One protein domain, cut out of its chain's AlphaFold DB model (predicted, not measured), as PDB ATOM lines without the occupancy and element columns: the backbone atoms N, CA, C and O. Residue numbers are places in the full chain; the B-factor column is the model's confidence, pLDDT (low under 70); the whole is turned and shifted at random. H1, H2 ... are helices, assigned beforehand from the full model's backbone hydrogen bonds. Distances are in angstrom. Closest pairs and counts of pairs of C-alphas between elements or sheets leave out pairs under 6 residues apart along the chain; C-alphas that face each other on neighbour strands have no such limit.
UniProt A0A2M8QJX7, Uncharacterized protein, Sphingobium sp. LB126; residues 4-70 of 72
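AT A GLANCE: This is residues 4 to 70 of the 72 residues of an uncharacterized protein of Sphingobium sp. LB126 (UniProt A0A2M8QJX7). Picture a helical hairpin of two helices side by side, a shorter H1 and a long H2 that runs back past the start of H1, followed by a long loop that folds back along H2 and ends in a small helix, H3. The end of that tail, residues 65 to 70, sticks out free of the rest. You have 67 printed residues, with three named helices in the order H1, H2, H3 and no named strand, and the class is all helix. The whole is only just loose, close to compact, with a radius of gyration of the C-alphas of 13.4 A, and it is flat, spanning 41 by 30 by 11 A.

HOW THE PARTS SIT: Start with H1, residues 4 to 18, and go on to H2, residues 23 to 46. They form a helical hairpin and touch, with 28 pairs of C-alphas within 8 A. Look near the turn for their closest C-alphas, those of Ala 17 and Arg 26, 4.4 A apart. Their lines stand at a shallow tilt of 21 degrees, and they run opposite ways, with centres 8.9 A apart. Further along comes H3, residues 63 to 68, which is apart from both H1 and H2. On the backbone, every O i to N i+4 pair in H1 and H2 is within hydrogen-bond range. In H3, 0 of 2 such pairs are within range, against 2 of 3 pairs of O i to N i+3.

IN THESE COORDINATES: Find C-alpha 4 at (42.489, -24.149, -35.370); from there H1 runs over 15 residues and 21.1 A to C-alpha 18. H2 begins at C-alpha 23, at (48.905, -31.064, -62.219), and runs over 24 residues and 34.6 A to C-alpha 46 at (27.880, -18.621, -37.754). It is the longest helix. H3 has 6 residues and measures 9.4 A from C-alpha 63 to C-alpha 68, which you find at (26.455, -9.496, -56.147).

THE WHOLE: The two C-alphas farthest apart are those of Ile 21 and Gly 70, at 41.6 A. From the first printed C-alpha, that of Asn 4, to the last, that of Gly 70, it is 33.9 A. The printed part runs from 4 to 70 with no cut. The link from H1 to H2, 4 residues, is tight, while the link from H2 to H3, residues 47 to 62, is long. Read the B-factor column for the model's confidence: the mean pLDDT of the printed part is 84.8, but residues 58 to 70 are under 70, and H3 has a mean of 49.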
ATOM      1  N   ASN A   4      41.053 -23.909 -35.173       93.56
ATOM      2  CA  ASN A   4      42.489 -24.149 -35.370       93.56
ATOM      3  C   ASN A   4      42.749 -25.433 -36.157       93.56
ATOM      4  O   ASN A   4      43.658 -25.477 -36.983       93.56
ATOM      5  N   GLN A   5      41.934 -26.465 -35.934       95.88
ATOM      6  CA  GLN A   5      42.021 -27.709 -36.693       95.88
ATOM      7  C   GLN A   5      41.726 -27.478 -38.180       95.88
ATOM      8  O   GLN A   5      42.490 -27.945 -39.023       95.88
ATOM      9  N   LEU A   6      40.676 -26.713 -38.497       95.44
ATOM     10  CA  LEU A   6      40.350 -26.335 -39.876       95.44
ATOM     11  C   LEU A   6      41.482 -25.529 -40.528       95.44
ATOM     12  O   LEU A   6      41.857 -25.803 -41.666       95.44
ATOM     13  N   TYR A   7      42.072 -24.574 -39.803       95.00
ATOM     14  CA  TYR A   7      43.232 -23.825 -40.290       95.00
ATOM     15  C   TYR A   7      44.422 -24.734 -40.586       95.00
ATOM     16  O   TYR A   7      45.039 -24.606 -41.643       95.00
ATOM     17  N   PHE A   8      44.747 -25.648 -39.672       97.25
ATOM     18  CA  PHE A   8      45.860 -26.572 -39.848       97.25
ATOM     19  C   PHE A   8      45.651 -27.463 -41.076       97.25
ATOM     20  O   PHE A   8      46.526 -27.547 -41.934       97.25
ATOM     21  N   GLU A   9      44.469 -28.064 -41.208       97.25
ATOM     22  CA  GLU A   9      44.121 -28.908 -42.351       97.25
ATOM     23  C   GLU A   9      44.192 -28.135 -43.675       97.25
ATOM     24  O   GLU A   9      44.816 -28.598 -44.631       97.25
ATOM     25  N   HIS A  10      43.639 -26.921 -43.710       96.00
ATOM     26  CA  HIS A  10      43.711 -26.043 -44.874       96.00
ATOM     27  C   HIS A  10      45.163 -25.764 -45.294       96.00
ATOM     28  O   HIS A  10      45.500 -25.888 -46.471       96.00
ATOM     29  N   GLN A  11      46.043 -25.425 -44.345       96.50
ATOM     30  CA  GLN A  11      47.454 -25.147 -44.641       96.50
ATOM     31  C   GLN A  11      48.196 -26.385 -45.148       96.50
ATOM     32  O   GLN A  11      48.921 -26.290 -46.135       96.50
ATOM     33  N   ILE A  12      47.971 -27.557 -44.549       98.06
ATOM     34  CA  ILE A  12      48.573 -28.810 -45.022       98.06
ATOM     35  C   ILE A  12      48.145 -29.118 -46.460       98.06
ATOM     36  O   ILE A  12      48.966 -29.531 -47.277       98.06
ATOM     37  N   LEU A  13      46.878 -28.889 -46.808       97.25
ATOM     38  CA  LEU A  13      46.394 -29.090 -48.174       97.25
ATOM     39  C   LEU A  13      47.050 -28.121 -49.166       97.25
ATOM     40  O   LEU A  13      47.416 -28.545 -50.261       97.25
ATOM     41  N   LEU A  14      47.267 -26.860 -48.785       95.88
ATOM     42  CA  LEU A  14      47.997 -25.900 -49.618       95.88
ATOM     43  C   LEU A  14      49.476 -26.268 -49.785       95.88
ATOM     44  O   LEU A  14      49.994 -26.182 -50.896       95.88
ATOM     45  N   MET A  15      50.140 -26.720 -48.720       98.06
ATOM     46  CA  MET A  15      51.524 -27.198 -48.789       98.06
ATOM     47  C   MET A  15      51.640 -28.408 -49.720       98.06
ATOM     48  O   MET A  15      52.445 -28.402 -50.644       98.06
ATOM     49  N   ASN A  16      50.751 -29.394 -49.574       97.75
ATOM     50  CA  ASN A  16      50.710 -30.555 -50.466       97.75
ATOM     51  C   ASN A  16      50.413 -30.169 -51.924       97.75
ATOM     52  O   ASN A  16      50.905 -30.815 -52.845       97.75
ATOM     53  N   ALA A  17      49.602 -29.132 -52.157       96.19
ATOM     54  CA  ALA A  17      49.383 -28.606 -53.499       96.19
ATOM     55  C   ALA A  17      50.657 -27.970 -54.076       96.19
ATOM     56  O   ALA A  17      50.954 -28.179 -55.250       96.19
ATOM     57  N   ALA A  18      51.405 -27.215 -53.268       96.94
ATOM     58  CA  ALA A  18      52.664 -26.600 -53.680       96.94
ATOM     59  C   ALA A  18      53.744 -27.648 -53.999       96.94
ATOM     60  O   ALA A  18      54.458 -27.499 -54.989       96.94
ATOM     61  N   ASP A  19      53.797 -28.732 -53.222       98.06
ATOM     62  CA  ASP A  19      54.763 -29.826 -53.388       98.06
ATOM     63  C   ASP A  19      54.338 -30.870 -54.440       98.06
ATOM     64  O   ASP A  19      55.082 -31.804 -54.757       98.06
ATOM     65  N   ALA A  20      53.134 -30.752 -55.005       96.94
ATOM     66  CA  ALA A  20      52.617 -31.727 -55.953       96.94
ATOM     67  C   ALA A  20      53.383 -31.695 -57.287       96.94
ATOM     68  O   ALA A  20      53.329 -30.731 -58.045       96.94
ATOM     69  N   ILE A  21      54.000 -32.830 -57.629       96.44
ATOM     70  CA  ILE A  21      54.776 -33.008 -58.869       96.44
ATOM     71  C   ILE A  21      53.884 -32.961 -60.122       96.44
ATOM     72  O   ILE A  21      54.336 -32.588 -61.202       96.44
ATOM     73  N   SER A  22      52.611 -33.353 -60.001       97.38
ATOM     74  CA  SER A  22      51.688 -33.433 -61.137       97.38
ATOM     75  C   SER A  22      50.508 -32.479 -61.002       97.38
ATOM     76  O   SER A  22      49.948 -32.296 -59.919       97.38
ATOM     77  N   GLU A  23      50.069 -31.945 -62.142       95.44
ATOM     78  CA  GLU A  23      48.905 -31.064 -62.219       95.44
ATOM     79  C   GLU A  23      47.627 -31.678 -61.619       95.44
ATOM     80  O   GLU A  23      46.940 -30.998 -60.852       95.44
ATOM     81  N   PRO A  24      47.278 -32.955 -61.891       96.12
ATOM     82  CA  PRO A  24      46.090 -33.557 -61.294       96.12
ATOM     83  C   PRO A  24      46.182 -33.662 -59.768       96.12
ATOM     84  O   PRO A  24      45.190 -33.411 -59.083       96.12
ATOM     85  N   ALA A  25      47.362 -33.992 -59.229       94.94
ATOM     86  CA  ALA A  25      47.577 -34.044 -57.786       94.94
ATOM     87  C   ALA A  25      47.453 -32.650 -57.158       94.94
ATOM     88  O   ALA A  25      46.718 -32.485 -56.185       94.94
ATOM     89  N   ARG A  26      48.068 -31.629 -57.771       96.44
ATOM     90  CA  ARG A  26      47.943 -30.237 -57.328       96.44
ATOM     91  C   ARG A  26      46.483 -29.800 -57.271       96.44
ATOM     92  O   ARG A  26      46.026 -29.325 -56.236       96.44
ATOM     93  N   ARG A  27      45.723 -30.011 -58.352       95.00
ATOM     94  CA  ARG A  27      44.293 -29.656 -58.402       95.00
ATOM     95  C   ARG A  27      43.465 -30.393 -57.358       95.00
ATOM     96  O   ARG A  27      42.573 -29.789 -56.771       95.00
ATOM     97  N   LYS A  28      43.762 -31.669 -57.095       95.69
ATOM     98  CA  LYS A  28      43.096 -32.437 -56.035       95.69
ATOM     99  C   LYS A  28      43.310 -31.789 -54.664       95.69
ATOM    100  O   LYS A  28      42.343 -31.613 -53.928       95.69
ATOM    101  N   HIS A  29      44.544 -31.408 -54.336       96.19
ATOM    102  CA  HIS A  29      44.862 -30.750 -53.068       96.19
ATOM    103  C   HIS A  29      44.242 -29.351 -52.959       96.19
ATOM    104  O   HIS A  29      43.656 -29.037 -51.927       96.19
ATOM    105  N   LEU A  30      44.269 -28.555 -54.032       94.75
ATOM    106  CA  LEU A  30      43.609 -27.242 -54.071       94.75
ATOM    107  C   LEU A  30      42.087 -27.346 -53.917       94.75
ATOM    108  O   LEU A  30      41.489 -26.574 -53.174       94.75
ATOM    109  N   SER A  31      41.453 -28.318 -54.579       94.00
ATOM    110  CA  SER A  31      40.012 -28.555 -54.440       94.00
ATOM    111  C   SER A  31      39.646 -28.937 -53.005       94.00
ATOM    112  O   SER A  31      38.688 -28.393 -52.460       94.00
ATOM    113  N   ALA A  32      40.438 -29.805 -52.368       95.25
ATOM    114  CA  ALA A  32      40.257 -30.146 -50.961       95.25
ATOM    115  C   ALA A  32      40.465 -28.930 -50.039       95.25
ATOM    116  O   ALA A  32      39.642 -28.700 -49.155       95.25
ATOM    117  N   ALA A  33      41.500 -28.113 -50.273       95.19
ATOM    118  CA  ALA A  33      41.737 -26.886 -49.508       95.19
ATOM    119  C   ALA A  33      40.543 -25.927 -49.609       95.19
ATOM    120  O   ALA A  33      40.092 -25.396 -48.600       95.19
ATOM    121  N   GLY A  34      39.965 -25.777 -50.803       93.75
ATOM    122  CA  GLY A  34      38.773 -24.959 -51.018       93.75
ATOM    123  C   GLY A  34      37.539 -25.434 -50.236       93.75
ATOM    124  O   GLY A  34      36.773 -24.603 -49.754       93.75
ATOM    125  N   ILE A  35      37.352 -26.747 -50.055       94.25
ATOM    126  CA  ILE A  35      36.265 -27.292 -49.221       94.25
ATOM    127  C   ILE A  35      36.466 -26.892 -47.755       94.25
ATOM    128  O   ILE A  35      35.532 -26.400 -47.120       94.25
ATOM    129  N   VAL A  36      37.683 -27.055 -47.230       95.44
ATOM    130  CA  VAL A  36      38.019 -26.667 -45.848       95.44
ATOM    131  C   VAL A  36      37.902 -25.150 -45.663       95.44
ATOM    132  O   VAL A  36      37.385 -24.689 -44.650       95.44
ATOM    133  N   GLY A  37      38.300 -24.364 -46.665       94.75
ATOM    134  CA  GLY A  37      38.097 -22.916 -46.685       94.75
ATOM    135  C   GLY A  37      36.619 -22.537 -46.556       94.75
ATOM    136  O   GLY A  37      36.267 -21.734 -45.694       94.75
ATOM    137  N   GLY A  38      35.730 -23.190 -47.311       93.38
ATOM    138  CA  GLY A  38      34.280 -23.016 -47.161       93.38
ATOM    139  C   GLY A  38      33.787 -23.308 -45.738       93.38
ATOM    140  O   GLY A  38      33.036 -22.520 -45.169       93.38
ATOM    141  N   GLN A  39      34.289 -24.372 -45.106       94.50
ATOM    142  CA  GLN A  39      33.954 -24.695 -43.713       94.50
ATOM    143  C   GLN A  39      34.444 -23.628 -42.718       94.50
ATOM    144  O   GLN A  39      33.741 -23.324 -41.752       94.50
ATOM    145  N   ILE A  40      35.623 -23.033 -42.945       94.12
ATOM    146  CA  ILE A  40      36.130 -21.900 -42.153       94.12
ATOM    147  C   ILE A  40      35.201 -20.692 -42.310       94.12
ATOM    148  O   ILE A  40      34.824 -20.077 -41.311       94.12
ATOM    149  N   PHE A  41      34.808 -20.369 -43.545       94.12
ATOM    150  CA  PHE A  41      33.892 -19.269 -43.838       94.12
ATOM    151  C   PHE A  41      32.557 -19.433 -43.105       94.12
ATOM    152  O   PHE A  41      32.120 -18.512 -42.408       94.12
ATOM    153  N   ASP A  42      31.938 -20.609 -43.214       92.38
ATOM    154  CA  ASP A  42      30.653 -20.910 -42.581       92.38
ATOM    155  C   ASP A  42      30.756 -20.845 -41.053       92.38
ATOM    156  O   ASP A  42      29.894 -20.266 -40.385       92.38
ATOM    157  N   LEU A  43      31.842 -21.374 -40.480       92.94
ATOM    158  CA  LEU A  43      32.070 -21.340 -39.038       92.94
ATOM    159  C   LEU A  43      32.238 -19.907 -38.516       92.94
ATOM    160  O   LEU A  43      31.622 -19.558 -37.507       92.94
ATOM    161  N   LEU A  44      33.037 -19.073 -39.187       92.56
ATOM    162  CA  LEU A  44      33.216 -17.664 -38.821       92.56
ATOM    163  C   LEU A  44      31.893 -16.897 -38.939       92.56
ATOM    164  O   LEU A  44      31.501 -16.206 -37.997       92.56
ATOM    165  N   SER A  45      31.169 -17.106 -40.041       91.81
ATOM    166  CA  SER A  45      29.863 -16.487 -40.289       91.81
ATOM    167  C   SER A  45      28.843 -16.866 -39.215       91.81
ATOM    168  O   SER A  45      28.174 -15.994 -38.666       91.81
ATOM    169  N   SER A  46      28.783 -18.142 -38.815       93.44
ATOM    170  CA  SER A  46      27.880 -18.621 -37.754       93.44
ATOM    171  C   SER A  46      28.142 -17.987 -36.381       93.44
ATOM    172  O   SER A  46      27.271 -17.986 -35.512       93.44
ATOM    173  N   LYS A  47      29.345 -17.438 -36.177       90.88
ATOM    174  CA  LYS A  47      29.775 -16.775 -34.943       90.88
ATOM    175  C   LYS A  47      29.726 -15.248 -35.038       90.88
ATOM    176  O   LYS A  47      30.204 -14.589 -34.118       90.88
ATOM    177  N   ASN A  48      29.179 -14.688 -36.123       89.00
ATOM    178  CA  ASN A  48      29.258 -13.259 -36.454       89.00
ATOM    179  C   ASN A  48      30.703 -12.717 -36.424       89.00
ATOM    180  O   ASN A  48      30.934 -11.542 -36.139       89.00
ATOM    181  N   ALA A  49      31.685 -13.582 -36.687       88.06
ATOM    182  CA  ALA A  49      33.080 -13.201 -36.834       88.06
ATOM    183  C   ALA A  49      33.353 -12.788 -38.286       88.06
ATOM    184  O   ALA A  49      32.641 -13.194 -39.205       88.06
ATOM    185  N   GLY A  50      34.402 -11.993 -38.505       86.00
ATOM    186  CA  GLY A  50      34.787 -11.559 -39.846       86.00
ATOM    187  C   GLY A  50      35.163 -12.743 -40.740       86.00
ATOM    188  O   GLY A  50      36.264 -13.277 -40.631       86.00
ATOM    189  N   ALA A  51      34.261 -13.135 -41.637       86.62
ATOM    190  CA  ALA A  51      34.499 -14.152 -42.652       86.62
ATOM    191  C   ALA A  51      34.913 -13.476 -43.970       86.62
ATOM    192  O   ALA A  51      34.158 -12.699 -44.552       86.62
ATOM    193  N   SER A  52      36.136 -13.741 -44.435       85.56
ATOM    194  CA  SER A  52      36.634 -13.208 -45.711       85.56
ATOM    195  C   SER A  52      36.184 -14.070 -46.887       85.56
ATOM    196  O   SER A  52      36.285 -15.294 -46.831       85.56
ATOM    197  N   VAL A  53      35.798 -13.440 -48.000       81.19
ATOM    198  CA  VAL A  53      35.499 -14.132 -49.268       81.19
ATOM    199  C   VAL A  53      36.685 -14.940 -49.806       81.19
ATOM    200  O   VAL A  53      36.479 -15.868 -50.578       81.19
ATOM    201  N   GLY A  54      37.914 -14.640 -49.366       82.56
ATOM    202  CA  GLY A  54      39.116 -15.402 -49.727       82.56
ATOM    203  C   GLY A  54      39.125 -16.848 -49.218       82.56
ATOM    204  O   GLY A  54      39.934 -17.641 -49.688       82.56
ATOM    205  N   TRP A  55      38.228 -17.194 -48.290       84.69
ATOM    206  CA  TRP A  55      38.009 -18.566 -47.833       84.69
ATOM    207  C   TRP A  55      37.169 -19.400 -48.796       84.69
ATOM    208  O   TRP A  55      37.237 -20.627 -48.761       84.69
ATOM    209  N   LEU A  56      36.357 -18.759 -49.635       80.25
ATOM    210  CA  LEU A  56      35.491 -19.486 -50.545       80.25
ATOM    211  C   LEU A  56      36.341 -20.162 -51.631       80.25
ATOM    212  O   LEU A  56      37.290 -19.557 -52.141       80.25
ATOM    213  N   PRO A  57      36.019 -21.416 -51.996       70.25
ATOM    214  CA  PRO A  57      36.741 -22.124 -53.039       70.25
ATOM    215  C   PRO A  57      36.751 -21.303 -54.331       70.25
ATOM    216  O   PRO A  57      35.737 -20.717 -54.715       70.25
ATOM    217  N   TRP A  58      37.894 -21.302 -55.023       64.75
ATOM    218  CA  TRP A  58      38.097 -20.644 -56.319       64.75
ATOM    219  C   TRP A  58      37.407 -21.427 -57.442       64.75
ATOM    220  O   TRP A  58      38.014 -21.772 -58.452       64.75
ATOM    221  N   ILE A  59      36.150 -21.807 -57.230       53.59
ATOM    222  CA  ILE A  59      35.342 -22.409 -58.277       53.59
ATOM    223  C   ILE A  59      35.224 -21.347 -59.368       53.59
ATOM    224  O   ILE A  59      34.905 -20.195 -59.057       53.59
ATOM    225  N   ASP A  60      35.518 -21.741 -60.611       50.53
ATOM    226  CA  ASP A  60      35.340 -20.917 -61.802       50.53
ATOM    227  C   ASP A  60      34.074 -20.066 -61.665       50.53
ATOM    228  O   ASP A  60      33.002 -20.558 -61.299       50.53
ATOM    229  N   GLN A  61      34.240 -18.763 -61.878       47.47
ATOM    230  CA  GLN A  61      33.245 -17.719 -61.666       47.47
ATOM    231  C   GLN A  61      32.141 -17.786 -62.736       47.47
ATOM    232  O   GLN A  61      32.284 -17.198 -63.806       47.47
ATOM    233  N   PRO A  62      30.995 -18.432 -62.464       49.00
ATOM    234  CA  PRO A  62      29.745 -17.741 -62.811       49.00
ATOM    235  C   PRO A  62      28.858 -17.448 -61.601       49.00
ATOM    236  O   PRO A  62      28.057 -16.517 -61.632       49.00
ATOM    237  N   ARG A  63      28.970 -18.224 -60.516       47.56
ATOM    238  CA  ARG A  63      27.980 -18.172 -59.426       47.56
ATOM    239  C   ARG A  63      28.182 -17.039 -58.422       47.56
ATOM    240  O   ARG A  63      27.194 -16.557 -57.878       47.56
ATOM    241  N   LEU A  64      29.415 -16.569 -58.220       47.78
ATOM    242  CA  LEU A  64      29.676 -15.441 -57.315       47.78
ATOM    243  C   LEU A  64      29.136 -14.108 -57.874       47.78
ATOM    244  O   LEU A  64      28.709 -13.246 -57.112       47.78
ATOM    245  N   ALA A  65      29.075 -13.964 -59.205       47.38
ATOM    246  CA  ALA A  65      28.502 -12.787 -59.862       47.38
ATOM    247  C   ALA A  65      26.979 -12.683 -59.660       47.38
ATOM    248  O   ALA A  65      26.447 -11.585 -59.523       47.38
ATOM    249  N   ALA A  66      26.272 -13.814 -59.569       50.19
ATOM    250  CA  ALA A  66      24.820 -13.823 -59.388       50.19
ATOM    251  C   ALA A  66      24.377 -13.306 -58.006       50.19
ATOM    252  O   ALA A  66      23.314 -12.702 -57.895       50.19
ATOM    253  N   HIS A  67      25.196 -13.489 -56.964       50.00
ATOM    254  CA  HIS A  67      24.877 -12.983 -55.624       50.00
ATOM    255  C   HIS A  67      25.184 -11.492 -55.437       50.00
ATOM    256  O   HIS A  67      24.551 -10.856 -54.601       50.00
ATOM    257  N   LEU A  68      26.101 -10.920 -56.226       49.56
ATOM    258  CA  LEU A  68      26.455  -9.496 -56.147       49.56
ATOM    259  C   LEU A  68      25.583  -8.591 -57.035       49.56
ATOM    260  O   LEU A  68      25.539  -7.389 -56.808       49.56
ATOM    261  N   VAL A  69      24.858  -9.149 -58.011       50.19
ATOM    262  CA  VAL A  69      23.953  -8.394 -58.907       50.19
ATOM    263  C   VAL A  69      22.520  -8.282 -58.348       50.19
ATOM    264  O   VAL A  69      21.718  -7.501 -58.847       50.19
ATOM    265  N   GLY A  70      22.185  -9.019 -57.283       48.59
ATOM    266  CA  GLY A  70      20.833  -9.073 -56.703       48.59
ATOM    267  C   GLY A  70      20.552  -8.119 -55.538       48.59
ATOM    268  O   GLY A  70      19.560  -8.309 -54.845       48.59
TER     269      GLY A  70